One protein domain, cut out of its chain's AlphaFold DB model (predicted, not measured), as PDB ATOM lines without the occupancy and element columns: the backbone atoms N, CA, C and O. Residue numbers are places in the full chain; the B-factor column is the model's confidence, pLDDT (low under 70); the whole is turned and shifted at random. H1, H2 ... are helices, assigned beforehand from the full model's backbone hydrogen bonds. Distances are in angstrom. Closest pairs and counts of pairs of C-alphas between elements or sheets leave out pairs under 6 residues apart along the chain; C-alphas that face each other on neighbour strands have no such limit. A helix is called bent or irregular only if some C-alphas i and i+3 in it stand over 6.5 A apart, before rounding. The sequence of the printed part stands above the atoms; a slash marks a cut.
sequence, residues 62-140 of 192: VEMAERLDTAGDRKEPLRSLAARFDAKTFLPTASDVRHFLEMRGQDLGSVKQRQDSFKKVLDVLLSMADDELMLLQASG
ATOM      1  N   VAL A  62     120.144 103.475 168.431       93.94
ATOM      2  CA  VAL A  62     118.940 102.638 168.580       93.94
ATOM      3  C   VAL A  62     118.003 103.167 169.668       93.94
ATOM      4  O   VAL A  62     116.804 103.271 169.433       93.94
ATOM      5  N   GLU A  63     118.527 103.560 170.833       93.19
ATOM      6  CA  GLU A  63     117.705 104.107 171.925       93.19
ATOM      7  C   GLU A  63     117.046 105.431 171.520       93.19
ATOM      8  O   GLU A  63     115.921 105.722 171.925       93.19
ATOM      9  N   MET A  64     117.736 106.248 170.717       92.62
ATOM     10  CA  MET A  64     117.167 107.481 170.173       92.62
ATOM     11  C   MET A  64     116.024 107.192 169.195       92.62
ATOM     12  O   MET A  64     114.999 107.865 169.260       92.62
ATOM     13  N   ALA A  65     116.172 106.176 168.341       92.38
ATOM     14  CA  ALA A  65     115.124 105.751 167.416       92.38
ATOM     15  C   ALA A  65     113.921 105.110 168.135       92.38
ATOM     16  O   ALA A  65     112.783 105.316 167.731       92.38
ATOM     17  N   GLU A  66     114.141 104.365 169.223       91.94
ATOM     18  CA  GLU A  66     113.060 103.731 169.994       91.94
ATOM     19  C   GLU A  66     112.180 104.728 170.753       91.94
ATOM     20  O   GLU A  66     110.985 104.475 170.920       91.94
ATOM     21  N   ARG A  67     112.768 105.847 171.200       91.56
ATOM     22  CA  ARG A  67     112.067 106.932 171.908       91.56
ATOM     23  C   ARG A  67     111.179 107.779 171.001       91.56
ATOM     24  O   ARG A  67     110.384 108.556 171.521       91.56
ATOM     25  N   LEU A  68     111.334 107.675 169.682       89.25
ATOM     26  CA  LEU A  68     110.465 108.367 168.742       89.25
ATOM     27  C   LEU A  68     109.094 107.692 168.701       89.25
ATOM     28  O   LEU A  68     108.978 106.480 168.500       89.25
ATOM     29  N   ASP A  69     108.058 108.508 168.867       83.81
ATOM     30  CA  ASP A  69     106.665 108.103 168.713       83.81
ATOM     31  C   ASP A  69     106.243 108.300 167.250       83.81
ATOM     32  O   ASP A  69     105.569 109.261 166.884       83.81
ATOM     33  N   THR A  70     106.772 107.452 166.367       80.81
ATOM     34  CA  THR A  70     106.426 107.446 164.941       80.81
ATOM     35  C   THR A  70     105.388 106.368 164.635       80.81
ATOM     36  O   THR A  70     105.411 105.283 165.220       80.81
ATOM     37  N   ALA A  71     104.483 106.663 163.693       73.44
ATOM     38  CA  ALA A  71     103.499 105.704 163.191       73.44
ATOM     39  C   ALA A  71     104.194 104.414 162.706       73.44
ATOM     40  O   ALA A  71     105.239 104.471 162.052       73.44
ATOM     41  N   GLY A  72     103.621 103.264 163.082       72.38
ATOM     42  CA  GLY A  72     104.314 101.975 163.220       72.38
ATOM     43  C   GLY A  72     105.183 101.528 162.042       72.38
ATOM     44  O   GLY A  72     106.285 101.027 162.272       72.38
ATOM     45  N   ASP A  73     104.756 101.777 160.807       84.69
ATOM     46  CA  ASP A  73     105.453 101.276 159.615       84.69
ATOM     47  C   ASP A  73     106.821 101.943 159.391       84.69
ATOM     48  O   ASP A  73     107.744 101.322 158.867       84.69
ATOM     49  N   ARG A  74     107.024 103.176 159.881       90.75
ATOM     50  CA  ARG A  74     108.315 103.887 159.768       90.75
ATOM     51  C   ARG A  74     109.313 103.514 160.857       90.75
ATOM     52  O   ARG A  74     110.496 103.855 160.766       90.75
ATOM     53  N   LYS A  75     108.858 102.846 161.917       92.38
ATOM     54  CA  LYS A  75     109.687 102.566 163.091       92.38
ATOM     55  C   LYS A  75     110.737 101.491 162.812       92.38
ATOM     56  O   LYS A  75     111.860 101.605 163.303       92.38
ATOM     57  N   GLU A  76     110.394 100.471 162.027       93.25
ATOM     58  CA  GLU A  76     111.308  99.370 161.697       93.25
ATOM     59  C   GLU A  76     112.498  99.844 160.837       93.25
ATOM     60  O   GLU A  76     113.638  99.646 161.284       93.25
ATOM     61  N   PRO A  77     112.296 100.596 159.732       93.88
ATOM     62  CA  PRO A  77     113.406 101.093 158.919       93.88
ATOM     63  C   PRO A  77     114.345 102.023 159.689       93.88
ATOM     64  O   PRO A  77     115.570 101.889 159.613       93.88
ATOM     65  N   LEU A  78     113.789 102.931 160.502       94.81
ATOM     66  CA  LEU A  78     114.574 103.843 161.338       94.81
ATOM     67  C   LEU A  78     115.406 103.090 162.375       94.81
ATOM     68  O   LEU A  78     116.587 103.389 162.559       94.81
ATOM     69  N   ARG A  79     114.818 102.086 163.033       95.31
ATOM     70  CA  ARG A  79     115.526 101.241 164.002       95.31
ATOM     71  C   ARG A  79     116.645 100.444 163.332       95.31
ATOM     72  O   ARG A  79     117.739 100.356 163.888       95.31
ATOM     73  N   SER A  80     116.390  99.893 162.147       94.75
ATOM     74  CA  SER A  80     117.375  99.136 161.370       94.75
ATOM     75  C   SER A  80     118.565 100.013 160.957       94.75
ATOM     76  O   SER A  80     119.725  99.652 161.180       94.75
ATOM     77  N   LEU A  81     118.299 101.220 160.446       94.75
ATOM     78  CA  LEU A  81     119.335 102.198 160.107       94.75
ATOM     79  C   LEU A  81     120.103 102.683 161.343       94.75
ATOM     80  O   LEU A  81     121.325 102.815 161.277       94.75
ATOM     81  N   ALA A  82     119.432 102.885 162.479       95.56
ATOM     82  CA  ALA A  82     120.075 103.238 163.743       95.56
ATOM     83  C   ALA A  82     121.024 102.132 164.237       95.56
ATOM     84  O   ALA A  82     122.162 102.413 164.613       95.56
ATOM     85  N   ALA A  83     120.610 100.865 164.158       95.44
ATOM     86  CA  ALA A  83     121.459  99.727 164.511       95.44
ATOM     87  C   ALA A  83     122.692  99.629 163.598       95.44
ATOM     88  O   ALA A  83     123.809  99.399 164.062       95.44
ATOM     89  N   ARG A  84     122.513  99.867 162.294       94.62
ATOM     90  CA  ARG A  84     123.614  99.918 161.317       94.62
ATOM     91  C   ARG A  84     124.526 101.119 161.525       94.62
ATOM     92  O   ARG A  84     125.737 101.022 161.311       94.62
ATOM     93  N   PHE A  85     123.976 102.239 161.985       95.06
ATOM     94  CA  PHE A  85     124.771 103.366 162.432       95.06
ATOM     95  C   PHE A  85     125.624 102.943 163.634       95.06
ATOM     96  O   PHE A  85     126.839 103.071 163.581       95.06
ATOM     97  N   ASP A  86     125.078 102.341 164.682       94.69
ATOM     98  CA  ASP A  86     125.903 101.914 165.824       94.69
ATOM     99  C   ASP A  86     126.977 100.883 165.444       94.69
ATOM    100  O   ASP A  86     128.124 100.993 165.884       94.69
ATOM    101  N   ALA A  87     126.651  99.964 164.531       94.44
ATOM    102  CA  ALA A  87     127.577  98.977 163.978       94.44
ATOM    103  C   ALA A  87     128.615  99.552 162.993       94.44
ATOM    104  O   ALA A  87     129.466  98.813 162.502       94.44
ATOM    105  N   LYS A  88     128.562 100.857 162.688       93.62
ATOM    106  CA  LYS A  88     129.404 101.537 161.684       93.62
ATOM    107  C   LYS A  88     129.293 100.953 160.268       93.62
ATOM    108  O   LYS A  88     130.193 101.149 159.463       93.62
ATOM    109  N   THR A  89     128.200 100.272 159.935       92.62
ATOM    110  CA  THR A  89     127.931  99.795 158.565       92.62
ATOM    111  C   THR A  89     127.164 100.829 157.741       92.62
ATOM    112  O   THR A  89     127.227 100.825 156.516       92.62
ATOM    113  N   PHE A  90     126.481 101.760 158.407       92.62
ATOM    114  CA  PHE A  90     125.869 102.940 157.806       92.62
ATOM    115  C   PHE A  90     126.609 104.199 158.277       92.62
ATOM    116  O   PHE A  90     126.709 104.443 159.482       92.62
ATOM    117  N   LEU A  91     127.154 104.976 157.334       92.81
ATOM    118  CA  LEU A  91     127.961 106.181 157.587       92.81
ATOM    119  C   LEU A  91     129.120 105.910 158.570       92.81
ATOM    120  O   LEU A  91     129.069 106.373 159.712       92.81
ATOM    121  N   PRO A  92     130.137 105.112 158.193       91.88
ATOM    122  CA  PRO A  92     131.178 104.643 159.114       91.88
ATOM    123  C   PRO A  92     131.998 105.778 159.735       91.88
ATOM    124  O   PRO A  92     132.410 105.675 160.896       91.88
ATOM    125  N   THR A  93     132.223 106.868 158.996       92.19
ATOM    126  CA  THR A  93     133.065 107.988 159.429       92.19
ATOM    127  C   THR A  93     132.270 109.276 159.661       92.19
ATOM    128  O   THR A  93     131.162 109.465 159.166       92.19
ATOM    129  N   ALA A  94     132.859 110.214 160.410       91.50
ATOM    130  CA  ALA A  94     132.291 111.552 160.597       91.50
ATOM    131  C   ALA A  94     132.256 112.382 159.297       91.50
ATOM    132  O   ALA A  94     131.493 113.343 159.210       91.50
ATOM    133  N   SER A  95     133.085 112.038 158.308       89.75
ATOM    134  CA  SER A  95     133.069 112.656 156.980       89.75
ATOM    135  C   SER A  95     131.886 112.156 156.157       89.75
ATOM    136  O   SER A  95     131.210 112.968 155.536       89.75
ATOM    137  N   ASP A  96     131.566 110.859 156.233       90.75
ATOM    138  CA  ASP A  96     130.387 110.300 155.555       90.75
ATOM    139  C   ASP A  96     129.098 110.912 156.105       90.75
ATOM    140  O   ASP A  96     128.211 111.270 155.341       90.75
ATOM    141  N   VAL A  97     129.014 111.095 157.429       92.50
ATOM    142  CA  VAL A  97     127.876 111.784 158.058       92.50
ATOM    143  C   VAL A  97     127.750 113.222 157.564       92.50
ATOM    144  O   VAL A  97     126.641 113.677 157.292       92.50
ATOM    145  N   ARG A  98     128.879 113.930 157.431       91.38
ATOM    146  CA  ARG A  98     128.893 115.291 156.888       91.38
ATOM    147  C   ARG A  98     128.381 115.331 155.461       91.38
ATOM    148  O   ARG A  98     127.455 116.078 155.180       91.38
ATOM    149  N   HIS A  99     128.930 114.475 154.610       89.31
ATOM    150  CA  HIS A  99     128.547 114.413 153.213       89.31
ATOM    151  C   HIS A  99     127.080 114.004 153.030       89.31
ATOM    152  O   HIS A  99     126.368 114.608 152.238       89.31
ATOM    153  N   PHE A 100     126.593 113.026 153.800       92.06
ATOM    154  CA  PHE A 100     125.186 112.621 153.771       92.06
ATOM    155  C   PHE A 100     124.246 113.787 154.095       92.06
ATOM    156  O   PHE A 100     123.241 113.971 153.420       92.06
ATOM    157  N   LEU A 101     124.572 114.582 155.112       92.12
ATOM    158  CA  LEU A 101     123.750 115.716 155.529       92.12
ATOM    159  C   LEU A 101     123.875 116.908 154.564       92.12
ATOM    160  O   LEU A 101     122.867 117.541 154.255       92.12
ATOM    161  N   GLU A 102     125.058 117.142 153.997       91.19
ATOM    162  CA  GLU A 102     125.293 118.142 152.946       91.19
ATOM    163  C   GLU A 102     124.495 117.834 151.670       91.19
ATOM    164  O   GLU A 102     123.790 118.701 151.155       91.19
ATOM    165  N   MET A 103     124.498 116.574 151.217       89.81
ATOM    166  CA  MET A 103     123.688 116.098 150.084       89.81
ATOM    167  C   MET A 103     122.179 116.292 150.299       89.81
ATOM    168  O   MET A 103     121.402 116.266 149.347       89.81
ATOM    169  N   ARG A 104     121.761 116.479 151.554       89.88
ATOM    170  CA  ARG A 104     120.375 116.706 151.977       89.88
ATOM    171  C   ARG A 104     120.091 118.175 152.299       89.88
ATOM    172  O   ARG A 104     119.040 118.481 152.855       89.88
ATOM    173  N   GLY A 105     121.019 119.077 151.970       90.25
ATOM    174  CA  GLY A 105     120.882 120.516 152.191       90.25
ATOM    175  C   GLY A 105     120.940 120.937 153.661       90.25
ATOM    176  O   GLY A 105     120.535 122.050 153.985       90.25
ATOM    177  N   GLN A 106     121.413 120.071 154.563       88.75
ATOM    178  CA  GLN A 106     121.604 120.410 155.970       88.75
ATOM    179  C   GLN A 106     123.027 120.911 156.188       88.75
ATOM    180  O   GLN A 106     123.987 120.149 156.056       88.75
ATOM    181  N   ASP A 107     123.162 122.177 156.583       80.19
ATOM    182  CA  ASP A 107     124.463 122.697 156.980       80.19
ATOM    183  C   ASP A 107     124.853 122.145 158.356       80.19
ATOM    184  O   ASP A 107     124.200 122.324 159.395       80.19
ATOM    185  N   LEU A 108     125.965 121.432 158.345       69.50
ATOM    186  CA  LEU A 108     126.637 120.989 159.532       69.50
ATOM    187  C   LEU A 108     127.834 121.897 159.739       69.50
ATOM    188  O   LEU A 108     128.920 121.643 159.217       69.50
ATOM    189  N   GLY A 109     127.692 122.848 160.661       78.88
ATOM    190  CA  GLY A 109     128.856 123.339 161.399       78.88
ATOM    191  C   GLY A 109     129.702 122.170 161.952       78.88
ATOM    192  O   GLY A 109     129.362 120.998 161.802       78.88
ATOM    193  N   SER A 110     130.812 122.439 162.642       77.94
ATOM    194  CA  SER A 110     131.814 121.394 162.926       77.94
ATOM    195  C   SER A 110     131.249 120.119 163.595       77.94
ATOM    196  O   SER A 110     130.992 120.087 164.802       77.94
ATOM    197  N   VAL A 111     131.113 119.033 162.829       83.00
ATOM    198  CA  VAL A 111     130.859 117.690 163.361       83.00
ATOM    199  C   VAL A 111     132.164 117.161 163.945       83.00
ATOM    200  O   VAL A 111     133.046 116.703 163.218       83.00
ATOM    201  N   LYS A 112     132.302 117.250 165.270       84.62
ATOM    202  CA  LYS A 112     133.489 116.751 165.986       84.62
ATOM    203  C   LYS A 112     133.463 115.235 166.155       84.62
ATOM    204  O   LYS A 112     134.494 114.585 166.035       84.62
ATOM    205  N   GLN A 113     132.284 114.673 166.421       90.56
ATOM    206  CA  GLN A 113     132.114 113.253 166.692       90.56
ATOM    207  C   GLN A 113     130.900 112.701 165.947       90.56
ATOM    208  O   GLN A 113     129.826 113.302 165.912       90.56
ATOM    209  N   ARG A 114     131.077 111.511 165.371       93.00
ATOM    210  CA  ARG A 114     130.044 110.782 164.630       93.00
ATOM    211  C   ARG A 114     128.776 110.564 165.459       93.00
ATOM    212  O   ARG A 114     127.687 110.855 164.985       93.00
ATOM    213  N   GLN A 115     128.934 110.087 166.695       91.81
ATOM    214  CA  GLN A 115     127.808 109.768 167.580       91.81
ATOM    215  C   GLN A 115     126.947 110.998 167.895       91.81
ATOM    216  O   GLN A 115     125.724 110.931 167.842       91.81
ATOM    217  N   ASP A 116     127.576 112.156 168.092       90.06
ATOM    218  CA  ASP A 116     126.866 113.407 168.390       90.06
ATOM    219  C   ASP A 116     126.054 113.926 167.193       90.06
ATOM    220  O   ASP A 116     125.162 114.759 167.343       90.06
ATOM    221  N   SER A 117     126.341 113.412 165.997       92.81
ATOM    222  CA  SER A 117     125.665 113.803 164.760       92.81
ATOM    223  C   SER A 117     124.453 112.939 164.447       92.81
ATOM    224  O   SER A 117     123.666 113.315 163.579       92.81
ATOM    225  N   PHE A 118     124.263 111.816 165.153       94.50
ATOM    226  CA  PHE A 118     123.147 110.916 164.876       94.50
ATOM    227  C   PHE A 118     121.796 111.612 165.038       94.50
ATOM    228  O   PHE A 118     120.901 111.362 164.245       94.50
ATOM    229  N   LYS A 119     121.665 112.552 165.985       93.38
ATOM    230  CA  LYS A 119     120.439 113.350 166.134       93.38
ATOM    231  C   LYS A 119     120.050 114.051 164.828       93.38
ATOM    232  O   LYS A 119     118.916 113.944 164.394       93.38
ATOM    233  N   LYS A 120     121.014 114.705 164.179       93.44
ATOM    234  CA  LYS A 120     120.783 115.421 162.920       93.44
ATOM    235  C   LYS A 120     120.510 114.465 161.761       93.44
ATOM    236  O   LYS A 120     119.674 114.751 160.915       93.44
ATOM    237  N   VAL A 121     121.196 113.319 161.736       94.56
ATOM    238  CA  VAL A 121     120.899 112.244 160.775       94.56
ATOM    239  C   VAL A 121     119.458 111.776 160.948       94.56
ATOM    240  O   VAL A 121     118.734 111.684 159.968       94.56
ATOM    241  N   LEU A 122     119.027 111.539 162.184       94.75
ATOM    242  CA  LEU A 122     117.678 111.101 162.512       94.75
ATOM    243  C   LEU A 122     116.623 112.131 162.095       94.75
ATOM    244  O   LEU A 122     115.631 111.745 161.488       94.75
ATOM    245  N   ASP A 123     116.863 113.423 162.336       93.81
ATOM    246  CA  ASP A 123     115.977 114.505 161.883       93.81
ATOM    247  C   ASP A 123     115.805 114.484 160.350       93.81
ATOM    248  O   ASP A 123     114.691 114.603 159.839       93.81
ATOM    249  N   VAL A 124     116.888 114.237 159.605       94.44
ATOM    250  CA  VAL A 124     116.820 114.072 158.145       94.44
ATOM    251  C   VAL A 124     116.045 112.820 157.754       94.44
ATOM    252  O   VAL A 124     115.162 112.911 156.905       94.44
ATOM    253  N   LEU A 125     116.303 111.673 158.388       94.12
ATOM    254  CA  LEU A 125     115.572 110.430 158.110       94.12
ATOM    255  C   LEU A 125     114.062 110.569 158.381       94.12
ATOM    256  O   LEU A 125     113.249 109.949 157.700       94.12
ATOM    257  N   LEU A 126     113.673 111.400 159.354       94.00
ATOM    258  CA  LEU A 126     112.271 111.722 159.629       94.00
ATOM    259  C   LEU A 126     111.648 112.624 158.557       94.00
ATOM    260  O   LEU A 126     110.459 112.500 158.281       94.00
ATOM    261  N   SER A 127     112.437 113.498 157.931       93.25
ATOM    262  CA  SER A 127     111.974 114.352 156.827       93.25
ATOM    263  C   SER A 127     111.884 113.636 155.472       93.25
ATOM    264  O   SER A 127     111.262 114.158 154.550       93.25
ATOM    265  N   MET A 128     112.491 112.452 155.339       92.06
ATOM    266  CA  MET A 128     112.479 111.673 154.098       92.06
ATOM    267  C   MET A 128     111.108 111.040 153.828       92.06
ATOM    268  O   MET A 128     110.364 110.699 154.757       92.06
ATOM    269  N   ALA A 129     110.804 110.860 152.540       93.12
ATOM    270  CA  ALA A 129     109.669 110.063 152.088       93.12
ATOM    271  C   ALA A 129     109.893 108.576 152.411       93.12
ATOM    272  O   ALA A 129     111.032 108.103 152.438       93.12
ATOM    273  N   ASP A 130     108.806 107.840 152.628       92.25
ATOM    274  CA  ASP A 130     108.871 106.447 153.084       92.25
ATOM    275  C   ASP A 130     109.585 105.543 152.062       92.25
ATOM    276  O   ASP A 130     110.460 104.763 152.439       92.25
ATOM    277  N   ASP A 131     109.319 105.730 150.766       92.50
ATOM    278  CA  ASP A 131     109.983 104.994 149.679       92.50
ATOM    279  C   ASP A 131     111.505 105.182 149.698       92.50
ATOM    280  O   ASP A 131     112.282 104.247 149.490       92.50
ATOM    281  N   GLU A 132     111.946 106.405 149.984       91.62
ATOM    282  CA  GLU A 132     113.360 106.746 150.014       91.62
ATOM    283  C   GLU A 132     114.055 106.157 151.245       91.62
ATOM    284  O   GLU A 132     115.191 105.685 151.164       91.62
ATOM    285  N   LEU A 133     113.360 106.138 152.382       92.31
ATOM    286  CA  LEU A 133     113.841 105.515 153.608       92.31
ATOM    287  C   LEU A 133     113.997 103.995 153.438       92.31
ATOM    288  O   LEU A 133     115.010 103.430 153.855       92.31
ATOM    289  N   MET A 134     113.037 103.349 152.773       92.19
ATOM    290  CA  MET A 134     113.085 101.922 152.437       92.19
ATOM    291  C   MET A 134     114.221 101.609 151.458       92.19
ATOM    292  O   MET A 134     114.979 100.658 151.661       92.19
ATOM    293  N   LEU A 135     114.405 102.440 150.428       91.75
ATOM    294  CA  LEU A 135     115.525 102.310 149.492       91.75
ATOM    295  C   LEU A 135     116.874 102.462 150.211       91.75
ATOM    296  O   LEU A 135     117.831 101.726 149.949       91.75
ATOM    297  N   LEU A 136     116.952 103.392 151.160       91.38
ATOM    298  CA  LEU A 136     118.143 103.607 151.964       91.38
ATOM    299  C   LEU A 136     118.448 102.413 152.885       91.38
ATOM    300  O   LEU A 136     119.604 102.004 153.030       91.38
ATOM    301  N   GLN A 137     117.417 101.815 153.478       91.25
ATOM    302  CA  GLN A 137     117.547 100.580 154.244       91.25
ATOM    303  C   GLN A 137     118.052  99.437 153.348       91.25
ATOM    304  O   GLN A 137     119.023  98.770 153.713       91.25
ATOM    305  N   ALA A 138     117.476  99.259 152.158       90.75
ATOM    306  CA  ALA A 138     117.831  98.183 151.230       90.75
ATOM    307  C   ALA A 138     119.243  98.320 150.634       90.75
ATOM    308  O   ALA A 138     119.946  97.326 150.469       90.75
ATOM    309  N   SER A 139     119.692  99.545 150.349       85.12
ATOM    310  CA  SER A 139     120.955  99.807 149.637       85.12
ATOM    311  C   SER A 139     122.229  99.450 150.415       85.12
ATOM    312  O   SER A 139     123.313  99.478 149.838       85.12
ATOM    313  N   GLY A 140     122.139  99.062 151.695       68.56
ATOM    314  CA  GLY A 140     123.228  98.384 152.426       68.56
ATOM    315  C   GLY A 140     124.454  99.250 152.778       68.56
ATOM    316  O   GLY A 140     125.076  99.051 153.823       68.56
TER     317      GLY A 140
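Overview. This is residues 62 to 140 of the 192 residues of an uncharacterized protein of Betaproteobacteria bacterium HGW-Betaproteobacteria-11 (UniProt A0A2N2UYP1). Two longer helices, H2 and H4, run side by side and opposite ways with a loose fit; H1 and H5 pack on H2, and H3 packs on H4. After H3, the long loop of residues 103 to 114 folds back to the start of H4. The printed part has 79 residues with five named helices, H1 to H5 in chain order, and no named strand; the class is all helix. It is compact, with a radius of gyration of the C-alphas of 11.8 A and spans of 34 by 23 by 23 A.

Along the chain. Find C-alpha 72 at (104.314, 101.975, 163.220); from there H2, residues 72 to 86, runs 21.7 A to C-alpha 86 at (125.903, 101.914, 165.824). It is neither bent nor irregular, but only just: C-alphas 73 and 76 are 6.5 A apart. H4, residues 115 to 127, covers 19.7 A and is only just irregular, with C-alphas 116 and 119 6.8 A apart. Look for H1 at residues 62 to 66, H3 at 94 to 102 and H5 at 130 to 138, which ends at (117.831, 98.183, 151.230).

Arrangement. Start at H2: it touches H1, the closest C-alphas being those of Val 62 and Ala 82, 5.0 A apart. H2 touches H5 at Pro 77 and Gln 137, whose C-alphas are 6.3 A apart; they run the same way at a steep tilt of 37 degrees, only just beyond shallow. H2 and H4 are close but not clearly touching, with closest C-alphas Leu 78 and Leu 125 at 7.4 A, at a shallow tilt of 27 degrees, opposite ways. H3 touches H4, closest at C-alphas Leu 101 and Val 121, 6.9 A, at a shallow tilt of 25 degrees, the same way. H2 and H3 are apart. In H1, H3 and H5 every O i to N i+4 pair is within hydrogen-bond range; in H2 9 of 11 are, in H4 7 of 9.

Size, cuts and confidence. The C-alphas farthest apart, Gly 72 and Ser 110, are 33.7 A apart. The printed part has no cut, and the link from H3 to H4 is long. Mean pLDDT of the printed part is 90.3; residues 108 and 140 are under 70.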